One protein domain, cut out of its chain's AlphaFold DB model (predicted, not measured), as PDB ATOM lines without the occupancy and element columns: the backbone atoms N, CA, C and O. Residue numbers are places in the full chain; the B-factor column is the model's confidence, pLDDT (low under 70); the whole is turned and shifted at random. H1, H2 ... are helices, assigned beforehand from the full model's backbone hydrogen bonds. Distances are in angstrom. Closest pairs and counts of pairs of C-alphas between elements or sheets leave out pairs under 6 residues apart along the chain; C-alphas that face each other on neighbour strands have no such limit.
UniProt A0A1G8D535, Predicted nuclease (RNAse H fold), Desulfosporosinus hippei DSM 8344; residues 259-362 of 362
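What this domain is: This is residues 259 to 362 of the 362 residues of the protein "Predicted nuclease (RNAse H fold)" of Desulfosporosinus hippei DSM 8344 (UniProt A0A1G8D535). A helical hairpin of H2 and H3 makes the middle and stands across the long axis, with the short H1 in a loose loop of chain on one side and H4 leading away as an arm on the other. The length comes largely from this arm and the tail after it: residues 342 to 348, of which 342 to 347 belong to H4, and residues 350 to 362 stick out free. The printed part has 104 residues with four named helices, H1, H2, H3 and H4 in chain order, and no named strand; its class is all helix. The whole is loose, with a radius of gyration of the C-alphas of 18.6 A and spans of 65 by 32 by 23 A.

Where its parts are: The longest helix, H2, holds residues 288 to 309 and measures 31.9 A, from C-alpha 288 at (81.054, 111.856, 14.040). H3 holds residues 312 to 328, 24.9 A. H4 holds residues 333 to 347, 20.8 A, ending with C-alpha 347 at (68.282, 81.027, 7.763). H1 holds residues 270 to 276, 9.9 A.

How they stand to each other: H2 and H3 form a helical hairpin and touch, closest at the C-alphas of Tyr 306 and Glu 314, 5.2 A apart. Their tilt is shallow, 15 degrees, opposite ways. H3, with residues 323 to 326 alone, and H4, with residues 333 to 336 alone, only just touch, with 3 pairs of C-alphas within 8 A, and only at the corner by their link; the closest C-alphas, of Leu 326 and Arg 333, are 7.3 A apart. Their tilt of 69.9 degrees, opposite ways, is steep, only just short of about perpendicular. H2 and H4 are apart, and H1 is apart from H2, H3 and H4. In H1, H2, H3 and H4 every O i to N i+4 pair is within hydrogen-bond range.

The domain as a whole: The C-alphas farthest apart, of Gly 278 and Ser 362, are 67.9 A apart. The printed part has no cut. The link from H1 to H2 is long, with 11 residues. pLDDT is under 70 at residues 259 to 261 and 362.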
ATOM      1  N   ILE A 259      59.079 129.324  20.612       52.12
ATOM      2  CA  ILE A 259      60.324 128.595  20.361       52.12
ATOM      3  C   ILE A 259      60.084 127.164  20.828       52.12
ATOM      4  O   ILE A 259      60.193 126.854  22.007       52.12
ATOM      5  N   LYS A 260      59.704 126.279  19.904       50.69
ATOM      6  CA  LYS A 260      59.673 124.845  20.193       50.69
ATOM      7  C   LYS A 260      61.071 124.285  19.959       50.69
ATOM      8  O   LYS A 260      61.512 124.225  18.811       50.69
ATOM      9  N   VAL A 261      61.755 123.921  21.041       65.50
ATOM     10  CA  VAL A 261      63.085 123.311  20.985       65.50
ATOM     11  C   VAL A 261      62.926 121.844  20.595       65.50
ATOM     12  O   VAL A 261      62.079 121.127  21.119       65.50
ATOM     13  N   TYR A 262      63.704 121.403  19.613       73.12
ATOM     14  CA  TYR A 262      63.694 120.027  19.136       73.12
ATOM     15  C   TYR A 262      65.121 119.496  19.152       73.12
ATOM     16  O   TYR A 262      65.977 120.047  18.472       73.12
ATOM     17  N   ASN A 263      65.341 118.376  19.839       78.25
ATOM     18  CA  ASN A 263      66.608 117.643  19.814       78.25
ATOM     19  C   ASN A 263      66.445 116.357  19.006       78.25
ATOM     20  O   ASN A 263      66.554 115.249  19.528       78.25
ATOM     21  N   LYS A 264      66.100 116.504  17.723       81.56
ATOM     22  CA  LYS A 264      65.926 115.364  16.823       81.56
ATOM     23  C   LYS A 264      66.591 115.588  15.483       81.56
ATOM     24  O   LYS A 264      66.619 116.703  14.963       81.56
ATOM     25  N   LEU A 265      67.075 114.496  14.904       91.31
ATOM     26  CA  LEU A 265      67.598 114.499  13.549       91.31
ATOM     27  C   LEU A 265      66.445 114.707  12.555       91.31
ATOM     28  O   LEU A 265      65.408 114.048  12.644       91.31
ATOM     29  N   ILE A 266      66.627 115.619  11.604       92.12
ATOM     30  CA  ILE A 266      65.646 115.947  10.562       92.12
ATOM     31  C   ILE A 266      66.243 115.713   9.173       92.12
ATOM     32  O   ILE A 266      67.462 115.713   9.009       92.12
ATOM     33  N   ARG A 267      65.387 115.538   8.157       93.00
ATOM     34  CA  ARG A 267      65.839 115.487   6.757       93.00
ATOM     35  C   ARG A 267      66.284 116.863   6.273       93.00
ATOM     36  O   ARG A 267      65.796 117.892   6.742       93.00
ATOM     37  N   ASP A 268      67.152 116.854   5.273       93.31
ATOM     38  CA  ASP A 268      67.759 118.021   4.628       93.31
ATOM     39  C   ASP A 268      66.758 119.096   4.169       93.31
ATOM     40  O   ASP A 268      67.056 120.284   4.247       93.31
ATOM     41  N   LYS A 269      65.558 118.699   3.731       94.25
ATOM     42  CA  LYS A 269      64.508 119.622   3.261       94.25
ATOM     43  C   LYS A 269      63.554 120.120   4.347       94.25
ATOM     44  O   LYS A 269      62.766 121.023   4.082       94.25
ATOM     45  N   ILE A 270      63.603 119.563   5.556       91.69
ATOM     46  CA  ILE A 270      62.699 119.958   6.647       91.69
ATOM     47  C   ILE A 270      62.871 121.431   7.053       91.69
ATOM     48  O   ILE A 270      61.844 122.080   7.237       91.69
ATOM     49  N   PRO A 271      64.092 122.003   7.138       90.88
ATOM     50  CA  PRO A 271      64.253 123.424   7.444       90.88
ATOM     51  C   PRO A 271      63.502 124.323   6.457       90.88
ATOM     52  O   PRO A 271      62.722 125.166   6.886       90.88
ATOM     53  N   GLN A 272      63.635 124.064   5.150       92.94
ATOM     54  CA  GLN A 272      62.934 124.827   4.113       92.94
ATOM     55  C   GLN A 272      61.411 124.693   4.236       92.94
ATOM     56  O   GLN A 272      60.700 125.685   4.167       92.94
ATOM     57  N   ILE A 273      60.900 123.482   4.479       92.06
ATOM     58  CA  ILE A 273      59.457 123.246   4.659       92.06
ATOM     59  C   ILE A 273      58.914 124.013   5.881       92.06
ATOM     60  O   ILE A 273      57.785 124.503   5.854       92.06
ATOM     61  N   ILE A 274      59.703 124.125   6.958       83.31
ATOM     62  CA  ILE A 274      59.346 124.910   8.150       83.31
ATOM     63  C   ILE A 274      59.301 126.408   7.815       83.31
ATOM     64  O   ILE A 274      58.349 127.087   8.210       83.31
ATOM     65  N   GLU A 275      60.298 126.903   7.080       90.31
ATOM     66  CA  GLU A 275      60.408 128.306   6.660       90.31
ATOM     67  C   GLU A 275      59.301 128.724   5.689       90.31
ATOM     68  O   GLU A 275      58.653 129.750   5.905       90.31
ATOM     69  N   ASP A 276      58.988 127.887   4.700       89.88
ATOM     70  CA  ASP A 276      57.875 128.095   3.766       89.88
ATOM     71  C   ASP A 276      56.515 128.129   4.495       89.88
ATOM     72  O   ASP A 276      55.562 128.765   4.043       89.88
ATOM     73  N   GLY A 277      56.428 127.480   5.661       83.88
ATOM     74  CA  GLY A 277      55.280 127.520   6.569       83.88
ATOM     75  C   GLY A 277      55.212 128.760   7.471       83.88
ATOM     76  O   GLY A 277      54.381 128.791   8.382       83.88
ATOM     77  N   GLY A 278      56.083 129.755   7.267       82.88
ATOM     78  CA  GLY A 278      56.112 131.010   8.024       82.88
ATOM     79  C   GLY A 278      56.729 130.902   9.422       82.88
ATOM     80  O   GLY A 278      56.484 131.768  10.261       82.88
ATOM     81  N   LYS A 279      57.500 129.844   9.706       83.19
ATOM     82  CA  LYS A 279      58.207 129.638  10.984       83.19
ATOM     83  C   LYS A 279      59.716 129.770  10.787       83.19
ATOM     84  O   LYS A 279      60.215 129.571   9.692       83.19
ATOM     85  N   LYS A 280      60.470 130.052  11.850       86.38
ATOM     86  CA  LYS A 280      61.941 130.078  11.799       86.38
ATOM     87  C   LYS A 280      62.516 128.725  12.218       86.38
ATOM     88  O   LYS A 280      62.201 128.249  13.307       86.38
ATOM     89  N   ALA A 281      63.370 128.127  11.390       85.31
ATOM     90  CA  ALA A 281      64.134 126.936  11.754       85.31
ATOM     91  C   ALA A 281      65.513 127.338  12.308       85.31
ATOM     92  O   ALA A 281      66.250 128.087  11.673       85.31
ATOM     93  N   ILE A 282      65.872 126.842  13.494       89.75
ATOM     94  CA  ILE A 282      67.241 126.911  14.027       89.75
ATOM     95  C   ILE A 282      67.824 125.506  13.917       89.75
ATOM     96  O   ILE A 282      67.209 124.555  14.394       89.75
ATOM     97  N   ILE A 283      68.967 125.371  13.245       90.62
ATOM     98  CA  ILE A 283      69.577 124.073  12.944       90.62
ATOM     99  C   ILE A 283      71.056 124.056  13.306       90.62
ATOM    100  O   ILE A 283      71.769 125.041  13.117       90.62
ATOM    101  N   GLU A 284      71.516 122.893  13.749       91.31
ATOM    102  CA  GLU A 284      72.922 122.575  13.963       91.31
ATOM    103  C   GLU A 284      73.315 121.385  13.078       91.31
ATOM    104  O   GLU A 284      72.537 120.447  12.885       91.31
ATOM    105  N   LYS A 285      74.521 121.427  12.500       92.38
ATOM    106  CA  LYS A 285      75.076 120.299  11.745       92.38
ATOM    107  C   LYS A 285      75.913 119.431  12.677       92.38
ATOM    108  O   LYS A 285      77.006 119.829  13.063       92.38
ATOM    109  N   VAL A 286      75.424 118.230  12.953       90.00
ATOM    110  CA  VAL A 286      76.112 117.217  13.764       90.00
ATOM    111  C   VAL A 286      77.015 116.326  12.905       90.00
ATOM    112  O   VAL A 286      76.777 116.138  11.710       90.00
ATOM    113  N   SER A 287      78.070 115.763  13.498       88.62
ATOM    114  CA  SER A 287      78.993 114.852  12.806       88.62
ATOM    115  C   SER A 287      79.600 113.817  13.760       88.62
ATOM    116  O   SER A 287      79.370 113.856  14.967       88.62
ATOM    117  N   GLY A 288      80.358 112.855  13.225       91.31
ATOM    118  CA  GLY A 288      81.054 111.856  14.040       91.31
ATOM    119  C   GLY A 288      80.113 110.999  14.896       91.31
ATOM    120  O   GLY A 288      79.034 110.599  14.457       91.31
ATOM    121  N   THR A 289      80.525 110.703  16.127       85.12
ATOM    122  CA  THR A 289      79.804 109.796  17.036       85.12
ATOM    123  C   THR A 289      78.434 110.320  17.455       85.12
ATOM    124  O   THR A 289      77.501 109.535  17.605       85.12
ATOM    125  N   GLU A 290      78.290 111.636  17.605       83.62
ATOM    126  CA  GLU A 290      77.015 112.277  17.930       83.62
ATOM    127  C   GLU A 290      75.967 112.033  16.838       83.62
ATOM    128  O   GLU A 290      74.829 111.664  17.132       83.62
ATOM    129  N   TYR A 291      76.369 112.135  15.570       92.19
ATOM    130  CA  TYR A 291      75.479 111.857  14.446       92.19
ATOM    131  C   TYR A 291      74.968 110.408  14.454       92.19
ATOM    132  O   TYR A 291      73.776 110.177  14.248       92.19
ATOM    133  N   LEU A 292      75.825 109.426  14.767       91.94
ATOM    134  CA  LEU A 292      75.390 108.030  14.903       91.94
ATOM    135  C   LEU A 292      74.398 107.839  16.061       91.94
ATOM    136  O   LEU A 292      73.431 107.089  15.919       91.94
ATOM    137  N   ASN A 293      74.614 108.506  17.196       83.56
ATOM    138  CA  ASN A 293      73.694 108.436  18.333       83.56
ATOM    139  C   ASN A 293      72.310 108.980  17.957       83.56
ATOM    140  O   ASN A 293      71.298 108.334  18.232       83.56
ATOM    141  N   LEU A 294      72.273 110.113  17.255       85.56
ATOM    142  CA  LEU A 294      71.038 110.714  16.759       85.56
ATOM    143  C   LEU A 294      70.346 109.841  15.702       85.56
ATOM    144  O   LEU A 294      69.125 109.721  15.731       85.56
ATOM    145  N   LEU A 295      71.096 109.170  14.821       94.62
ATOM    146  CA  LEU A 295      70.539 108.185  13.885       94.62
ATOM    147  C   LEU A 295      69.897 106.990  14.606       94.62
ATOM    148  O   LEU A 295      68.809 106.561  14.229       94.62
ATOM    149  N   ASN A 296      70.532 106.464  15.658       86.56
ATOM    150  CA  ASN A 296      69.971 105.365  16.449       86.56
ATOM    151  C   ASN A 296      68.710 105.799  17.212       86.56
ATOM    152  O   ASN A 296      67.731 105.052  17.256       86.56
ATOM    153  N   ALA A 297      68.710 107.012  17.772       81.75
ATOM    154  CA  ALA A 297      67.525 107.592  18.398       81.75
ATOM    155  C   ALA A 297      66.385 107.755  17.379       81.75
ATOM    156  O   ALA A 297      65.253 107.355  17.656       81.75
ATOM    157  N   LYS A 298      66.704 108.250  16.175       92.12
ATOM    158  CA  LYS A 298      65.746 108.409  15.077       92.12
ATOM    159  C   LYS A 298      65.167 107.069  14.628       92.12
ATOM    160  O   LYS A 298      63.959 106.954  14.490       92.12
ATOM    161  N   LEU A 299      65.985 106.021  14.512       94.06
ATOM    162  CA  LEU A 299      65.512 104.667  14.194       94.06
ATOM    163  C   LEU A 299      64.488 104.155  15.224       94.06
ATOM    164  O   LEU A 299      63.509 103.506  14.860       94.06
ATOM    165  N   GLY A 300      64.704 104.459  16.508       80.69
ATOM    166  CA  GLY A 300      63.762 104.138  17.581       80.69
ATOM    167  C   GLY A 300      62.497 105.008  17.594       80.69
ATOM    168  O   GLY A 300      61.453 104.536  18.040       80.69
ATOM    169  N   GLU A 301      62.563 106.265  17.142       82.50
ATOM    170  CA  GLU A 301      61.395 107.128  16.872       82.50
ATOM    171  C   GLU A 301      60.521 106.498  15.780       82.50
ATOM    172  O   GLU A 301      59.393 106.115  16.080       82.50
ATOM    173  N   GLU A 302      61.069 106.249  14.585       89.62
ATOM    174  CA  GLU A 302      60.293 105.727  13.445       89.62
ATOM    175  C   GLU A 302      59.698 104.337  13.711       89.62
ATOM    176  O   GLU A 302      58.569 104.033  13.326       89.62
ATOM    177  N   LEU A 303      60.429 103.469  14.422       90.12
ATOM    178  CA  LEU A 303      59.902 102.164  14.819       90.12
ATOM    179  C   LEU A 303      58.675 102.298  15.729       90.12
ATOM    180  O   LEU A 303      57.720 101.541  15.570       90.12
ATOM    181  N   ARG A 304      58.689 103.243  16.678       86.38
ATOM    182  CA  ARG A 304      57.527 103.501  17.542       86.38
ATOM    183  C   ARG A 304      56.362 104.053  16.728       86.38
ATOM    184  O   ARG A 304      55.258 103.537  16.864       86.38
ATOM    185  N   GLU A 305      56.615 105.002  15.828       76.31
ATOM    186  CA  GLU A 305      55.576 105.560  14.953       76.31
ATOM    187  C   GLU A 305      54.938 104.488  14.054       76.31
ATOM    188  O   GLU A 305      53.712 104.461  13.894       76.31
ATOM    189  N   TYR A 306      55.725 103.542  13.530       92.88
ATOM    190  CA  TYR A 306      55.198 102.391  12.792       92.88
ATOM    191  C   TYR A 306      54.361 101.457  13.676       92.88
ATOM    192  O   TYR A 306      53.285 101.025  13.262       92.88
ATOM    193  N   LEU A 307      54.831 101.132  14.884       79.69
ATOM    194  CA  LEU A 307      54.096 100.257  15.804       79.69
ATOM    195  C   LEU A 307      52.749 100.867  16.221       79.69
ATOM    196  O   LEU A 307      51.769 100.130  16.346       79.69
ATOM    197  N   ASP A 308      52.697 102.192  16.372       73.38
ATOM    198  CA  ASP A 308      51.492 102.927  16.755       73.38
ATOM    199  C   ASP A 308      50.517 103.110  15.582       73.38
ATOM    200  O   ASP A 308      49.308 102.929  15.739       73.38
ATOM    201  N   SER A 309      51.019 103.478  14.399       86.00
ATOM    202  CA  SER A 309      50.180 103.892  13.263       86.00
ATOM    203  C   SER A 309      49.953 102.809  12.206       86.00
ATOM    204  O   SER A 309      48.971 102.874  11.465       86.00
ATOM    205  N   GLN A 310      50.860 101.833  12.105       89.31
ATOM    206  CA  GLN A 310      50.925 100.813  11.049       89.31
ATOM    207  C   GLN A 310      50.938 101.378   9.614       89.31
ATOM    208  O   GLN A 310      50.601 100.672   8.660       89.31
ATOM    209  N   ARG A 311      51.323 102.648   9.442       90.31
ATOM    210  CA  ARG A 311      51.394 103.312   8.135       90.31
ATOM    211  C   ARG A 311      52.624 102.872   7.337       90.31
ATOM    212  O   ARG A 311      53.674 102.574   7.901       90.31
ATOM    213  N   LEU A 312      52.495 102.834   6.009       93.44
ATOM    214  CA  LEU A 312      53.587 102.427   5.109       93.44
ATOM    215  C   LEU A 312      54.689 103.486   5.032       93.44
ATOM    216  O   LEU A 312      55.847 103.157   4.790       93.44
ATOM    217  N   GLU A 313      54.319 104.742   5.239       89.81
ATOM    218  CA  GLU A 313      55.210 105.891   5.277       89.81
ATOM    219  C   GLU A 313      56.285 105.714   6.358       89.81
ATOM    220  O   GLU A 313      57.466 105.878   6.062       89.81
ATOM    221  N   GLU A 314      55.919 105.215   7.542       90.88
ATOM    222  CA  GLU A 314      56.887 105.002   8.630       90.88
ATOM    223  C   GLU A 314      57.888 103.882   8.303       90.88
ATOM    224  O   GLU A 314      59.055 103.936   8.683       90.88
ATOM    225  N   LEU A 315      57.476 102.865   7.532       95.12
ATOM    226  CA  LEU A 315      58.410 101.843   7.042       95.12
ATOM    227  C   LEU A 315      59.426 102.429   6.056       95.12
ATOM    228  O   LEU A 315      60.585 102.009   6.058       95.12
ATOM    229  N   ALA A 316      59.009 103.376   5.210       95.06
ATOM    230  CA  ALA A 316      59.927 104.083   4.323       95.06
ATOM    231  C   ALA A 316      60.909 104.946   5.127       95.06
ATOM    232  O   ALA A 316      62.101 104.967   4.814       95.06
ATOM    233  N   ASP A 317      60.437 105.574   6.201       91.44
ATOM    234  CA  ASP A 317      61.261 106.397   7.080       91.44
ATOM    235  C   ASP A 317      62.296 105.555   7.845       91.44
ATOM    236  O   ASP A 317      63.476 105.917   7.869       91.44
ATOM    237  N   ILE A 318      61.922 104.361   8.324       96.88
ATOM    238  CA  ILE A 318      62.865 103.376   8.884       96.88
ATOM    239  C   ILE A 318      63.963 103.020   7.870       96.88
ATOM    240  O   ILE A 318      65.144 102.980   8.223       96.88
ATOM    241  N   VAL A 319      63.601 102.750   6.611       96.88
ATOM    242  CA  VAL A 319      64.579 102.398   5.565       96.88
ATOM    243  C   VAL A 319      65.535 103.557   5.285       96.88
ATOM    244  O   VAL A 319      66.737 103.324   5.141       96.88
ATOM    245  N   GLU A 320      65.039 104.793   5.258       97.69
ATOM    246  CA  GLU A 320      65.874 105.978   5.047       97.69
ATOM    247  C   GLU A 320      66.908 106.141   6.174       97.69
ATOM    248  O   GLU A 320      68.094 106.357   5.910       97.69
ATOM    249  N   VAL A 321      66.500 105.933   7.432       96.81
ATOM    250  CA  VAL A 321      67.419 105.960   8.582       96.81
ATOM    251  C   VAL A 321      68.447 104.826   8.500       96.81
ATOM    252  O   VAL A 321      69.631 105.046   8.758       96.81
ATOM    253  N   VAL A 322      68.037 103.619   8.087       97.25
ATOM    254  CA  VAL A 322      68.967 102.498   7.862       97.25
ATOM    255  C   VAL A 322      70.020 102.869   6.819       97.25
ATOM    256  O   VAL A 322      71.202 102.615   7.047       97.25
ATOM    257  N   TYR A 323      69.635 103.496   5.706       97.19
ATOM    258  CA  TYR A 323      70.589 103.931   4.685       97.19
ATOM    259  C   TYR A 323      71.560 104.992   5.201       97.19
ATOM    260  O   TYR A 323      72.760 104.852   4.972       97.19
ATOM    261  N   ALA A 324      71.096 105.966   5.982       96.56
ATOM    262  CA  ALA A 324      71.984 106.944   6.609       96.56
ATOM    263  C   ALA A 324      72.995 106.295   7.582       96.56
ATOM    264  O   ALA A 324      74.159 106.697   7.633       96.56
ATOM    265  N   ILE A 325      72.591 105.245   8.311       96.75
ATOM    266  CA  ILE A 325      73.495 104.457   9.167       96.75
ATOM    267  C   ILE A 325      74.517 103.672   8.333       96.75
ATOM    268  O   ILE A 325      75.679 103.572   8.732       96.75
ATOM    269  N   LEU A 326      74.112 103.097   7.196       96.94
ATOM    270  CA  LEU A 326      75.036 102.406   6.288       96.94
ATOM    271  C   LEU A 326      76.090 103.366   5.738       96.94
ATOM    272  O   LEU A 326      77.277 103.043   5.789       96.94
ATOM    273  N   ASP A 327      75.667 104.554   5.304       95.62
ATOM    274  CA  ASP A 327      76.560 105.592   4.794       95.62
ATOM    275  C   ASP A 327      77.551 106.045   5.878       95.62
ATOM    276  O   ASP A 327      78.754 106.107   5.621       95.62
ATOM    277  N   TYR A 328      77.091 106.250   7.121       95.12
ATOM    278  CA  TYR A 328      77.974 106.532   8.262       95.12
ATOM    279  C   TYR A 328      79.002 105.417   8.506       95.12
ATOM    280  O   TYR A 328      80.164 105.684   8.809       95.12
ATOM    281  N   LYS A 329      78.587 104.151   8.370       94.81
ATOM    282  CA  LYS A 329      79.458 102.978   8.542       94.81
ATOM    283  C   LYS A 329      80.355 102.694   7.333       94.81
ATOM    284  O   LYS A 329      81.157 101.767   7.402       94.81
ATOM    285  N   GLY A 330      80.219 103.444   6.238       95.38
ATOM    286  CA  GLY A 330      80.942 103.193   4.990       95.38
ATOM    287  C   GLY A 330      80.524 101.902   4.277       95.38
ATOM    288  O   GLY A 330      81.290 101.377   3.474       95.38
ATOM    289  N   VAL A 331      79.329 101.376   4.566       96.69
ATOM    290  CA  VAL A 331      78.806 100.141   3.966       96.69
ATOM    291  C   VAL A 331      77.921 100.497   2.781       96.69
ATOM    292  O   VAL A 331      76.936 101.217   2.913       96.69
ATOM    293  N   SER A 332      78.229  99.955   1.604       95.81
ATOM    294  CA  SER A 332      77.407 100.228   0.421       95.81
ATOM    295  C   SER A 332      76.053  99.509   0.489       95.81
ATOM    296  O   SER A 332      75.939  98.395   1.003       95.81
ATOM    297  N   ARG A 333      75.019 100.074  -0.145       96.00
ATOM    298  CA  ARG A 333      73.707  99.402  -0.275       96.00
ATOM    299  C   ARG A 333      73.813  98.025  -0.938       96.00
ATOM    300  O   ARG A 333      73.075  97.109  -0.588       96.00
ATOM    301  N   ARG A 334      74.747  97.862  -1.884       95.31
ATOM    302  CA  ARG A 334      75.007  96.585  -2.564       95.31
ATOM    303  C   ARG A 334      75.547  95.534  -1.597       95.31
ATOM    304  O   ARG A 334      75.126  94.384  -1.663       95.31
ATOM    305  N   GLU A 335      76.461  95.931  -0.723       96.56
ATOM    306  CA  GLU A 335      77.014  95.070   0.321       96.56
ATOM    307  C   GLU A 335      75.948  94.709   1.360       96.56
ATOM    308  O   GLU A 335      75.778  93.535   1.680       96.56
ATOM    309  N   PHE A 336      75.148  95.681   1.804       97.06
ATOM    310  CA  PHE A 336      74.030  95.424   2.711       97.06
ATOM    311  C   PHE A 336      73.002  94.448   2.118       97.06
ATOM    312  O   PHE A 336      72.603  93.487   2.780       97.06
ATOM    313  N   GLU A 337      72.614  94.632   0.853       96.62
ATOM    314  CA  GLU A 337      71.722  93.698   0.159       96.62
ATOM    315  C   GLU A 337      72.340  92.310  -0.011       96.62
ATOM    316  O   GLU A 337      71.629  91.306   0.070       96.62
ATOM    317  N   TRP A 338      73.655  92.227  -0.220       96.81
ATOM    318  CA  TRP A 338      74.357  90.949  -0.245       96.81
ATOM    319  C   TRP A 338      74.276  90.246   1.119       96.81
ATOM    320  O   TRP A 338      73.826  89.102   1.170       96.81
ATOM    321  N   ILE A 339      74.563  90.944   2.228       96.00
ATOM    322  CA  ILE A 339      74.425  90.409   3.598       96.00
ATOM    323  C   ILE A 339      72.988  89.940   3.867       96.00
ATOM    324  O   ILE A 339      72.768  88.857   4.415       96.00
ATOM    325  N   ARG A 340      71.985  90.738   3.475       97.06
ATOM    326  CA  ARG A 340      70.567  90.391   3.643       97.06
ATOM    327  C   ARG A 340      70.212  89.108   2.890       97.06
ATOM    328  O   ARG A 340      69.522  88.257   3.448       97.06
ATOM    329  N   LYS A 341      70.681  88.953   1.647       96.94
ATOM    330  CA  LYS A 341      70.449  87.751   0.830       96.94
ATOM    331  C   LYS A 341      71.134  86.516   1.407       96.94
ATOM    332  O   LYS A 341      70.478  85.486   1.498       96.94
ATOM    333  N   GLN A 342      72.378  86.632   1.875       97.50
ATOM    334  CA  GLN A 342      73.076  85.526   2.543       97.50
ATOM    335  C   GLN A 342      72.311  85.041   3.782       97.50
ATOM    336  O   GLN A 342      72.078  83.848   3.928       97.50
ATOM    337  N   LYS A 343      71.782  85.951   4.614       96.00
ATOM    338  CA  LYS A 343      70.929  85.560   5.753       96.00
ATOM    339  C   LYS A 343      69.658  84.816   5.330       96.00
ATOM    340  O   LYS A 343      69.224  83.927   6.052       96.00
ATOM    341  N   VAL A 344      69.062  85.178   4.192       96.50
ATOM    342  CA  VAL A 344      67.886  84.476   3.649       96.50
ATOM    343  C   VAL A 344      68.254  83.082   3.135       96.50
ATOM    344  O   VAL A 344      67.473  82.156   3.323       96.50
ATOM    345  N   GLU A 345      69.424  82.919   2.517       96.31
ATOM    346  CA  GLU A 345      69.934  81.613   2.073       96.31
ATOM    347  C   GLU A 345      70.280  80.703   3.263       96.31
ATOM    348  O   GLU A 345      69.905  79.534   3.266       96.31
ATOM    349  N   GLU A 346      70.929  81.244   4.297       97.19
ATOM    350  CA  GLU A 346      71.352  80.493   5.486       97.19
ATOM    351  C   GLU A 346      70.201  80.152   6.442       97.19
ATOM    352  O   GLU A 346      70.182  79.071   7.028       97.19
ATOM    353  N   LYS A 347      69.274  81.094   6.669       96.19
ATOM    354  CA  LYS A 347      68.282  81.027   7.763       96.19
ATOM    355  C   LYS A 347      66.833  81.080   7.287       96.19
ATOM    356  O   LYS A 347      65.921  81.039   8.110       96.19
ATOM    357  N   GLY A 348      66.606  81.182   5.980       93.88
ATOM    358  CA  GLY A 348      65.280  81.397   5.417       93.88
ATOM    359  C   GLY A 348      64.759  82.823   5.627       93.88
ATOM    360  O   GLY A 348      65.455  83.732   6.079       93.88
ATOM    361  N   ALA A 349      63.497  83.031   5.262       95.31
ATOM    362  CA  ALA A 349      62.786  84.295   5.440       95.31
ATOM    363  C   ALA A 349      61.507  84.068   6.255       95.31
ATOM    364  O   ALA A 349      61.048  82.942   6.408       95.31
ATOM    365  N   PHE A 350      60.851  85.144   6.688       94.69
ATOM    366  CA  PHE A 350      59.600  85.088   7.459       94.69
ATOM    367  C   PHE A 350      58.359  84.631   6.649       94.69
ATOM    368  O   PHE A 350      57.229  84.961   7.000       94.69
ATOM    369  N   ARG A 351      58.540  83.883   5.550       95.19
ATOM    370  CA  ARG A 351      57.458  83.437   4.651       95.19
ATOM    371  C   ARG A 351      56.556  82.387   5.294       95.19
ATOM    372  O   ARG A 351      55.346  82.431   5.090       95.19
ATOM    373  N   ASP A 352      57.138  81.520   6.116       94.81
ATOM    374  CA  ASP A 352      56.427  80.408   6.755       94.81
ATOM    375  C   ASP A 352      55.690  80.818   8.043       94.81
ATOM    376  O   ASP A 352      54.989  80.005   8.636       94.81
ATOM    377  N   LYS A 353      55.811  82.090   8.472       95.75
ATOM    378  CA  LYS A 353      55.101  82.673   9.633       95.75
ATOM    379  C   LYS A 353      55.261  81.857  10.927       95.75
ATOM    380  O   LYS A 353      54.329  81.731  11.719       95.75
ATOM    381  N   LEU A 354      56.446  81.288  11.125       94.88
ATOM    382  CA  LEU A 354      56.738  80.401  12.245       94.88
ATOM    383  C   LEU A 354      56.917  81.195  13.547       94.88
ATOM    384  O   LEU A 354      57.637  82.192  13.579       94.88
ATOM    385  N   LEU A 355      56.293  80.713  14.625       93.69
ATOM    386  CA  LEU A 355      56.503  81.176  15.998       93.69
ATOM    387  C   LEU A 355      57.132  80.037  16.804       93.69
ATOM    388  O   LEU A 355      56.493  79.004  17.014       93.69
ATOM    389  N   LEU A 356      58.366  80.228  17.269       95.00
ATOM    390  CA  LEU A 356      59.027  79.290  18.176       95.00
ATOM    391  C   LEU A 356      58.391  79.402  19.570       95.00
ATOM    392  O   LEU A 356      58.408  80.481  20.159       95.00
ATOM    393  N   LYS A 357      57.809  78.310  20.078       93.69
ATOM    394  CA  LYS A 357      57.121  78.289  21.385       93.69
ATOM    395  C   LYS A 357      57.966  77.700  22.510       93.69
ATOM    396  O   LYS A 357      57.929  78.216  23.619       93.69
ATOM    397  N   GLU A 358      58.716  76.644  22.224       90.62
ATOM    398  CA  GLU A 358      59.572  75.953  23.185       90.62
ATOM    399  C   GLU A 358      60.717  75.250  22.450       90.62
ATOM    400  O   GLU A 358      60.589  74.905  21.273       90.62
ATOM    401  N   VAL A 359      61.841  75.068  23.143       90.88
ATOM    402  CA  VAL A 359      62.969  74.233  22.721       90.88
ATOM    403  C   VAL A 359      63.293  73.337  23.908       90.88
ATOM    404  O   VAL A 359      63.491  73.841  25.012       90.88
ATOM    405  N   SER A 360      63.326  72.029  23.694       89.94
ATOM    406  CA  SER A 360      63.760  71.049  24.688       89.94
ATOM    407  C   SER A 360      65.000  70.329  24.177       89.94
ATOM    408  O   SER A 360      65.084  70.021  22.985       89.94
ATOM    409  N   ASP A 361      65.929  70.030  25.080       80.19
ATOM    410  CA  ASP A 361      67.030  69.121  24.774       80.19
ATOM    411  C   ASP A 361      66.473  67.724  24.456       80.19
ATOM    412  O   ASP A 361      65.421  67.329  24.971       80.19
ATOM    413  N   SER A 362      67.147  67.015  23.549       61.41
ATOM    414  CA  SER A 362      66.786  65.645  23.146       61.41
ATOM    415  C   SER A 362      67.285  64.613  24.144       61.41
ATOM    416  O   SER A 362      68.449  64.763  24.584       61.41
TER     417      SER A 362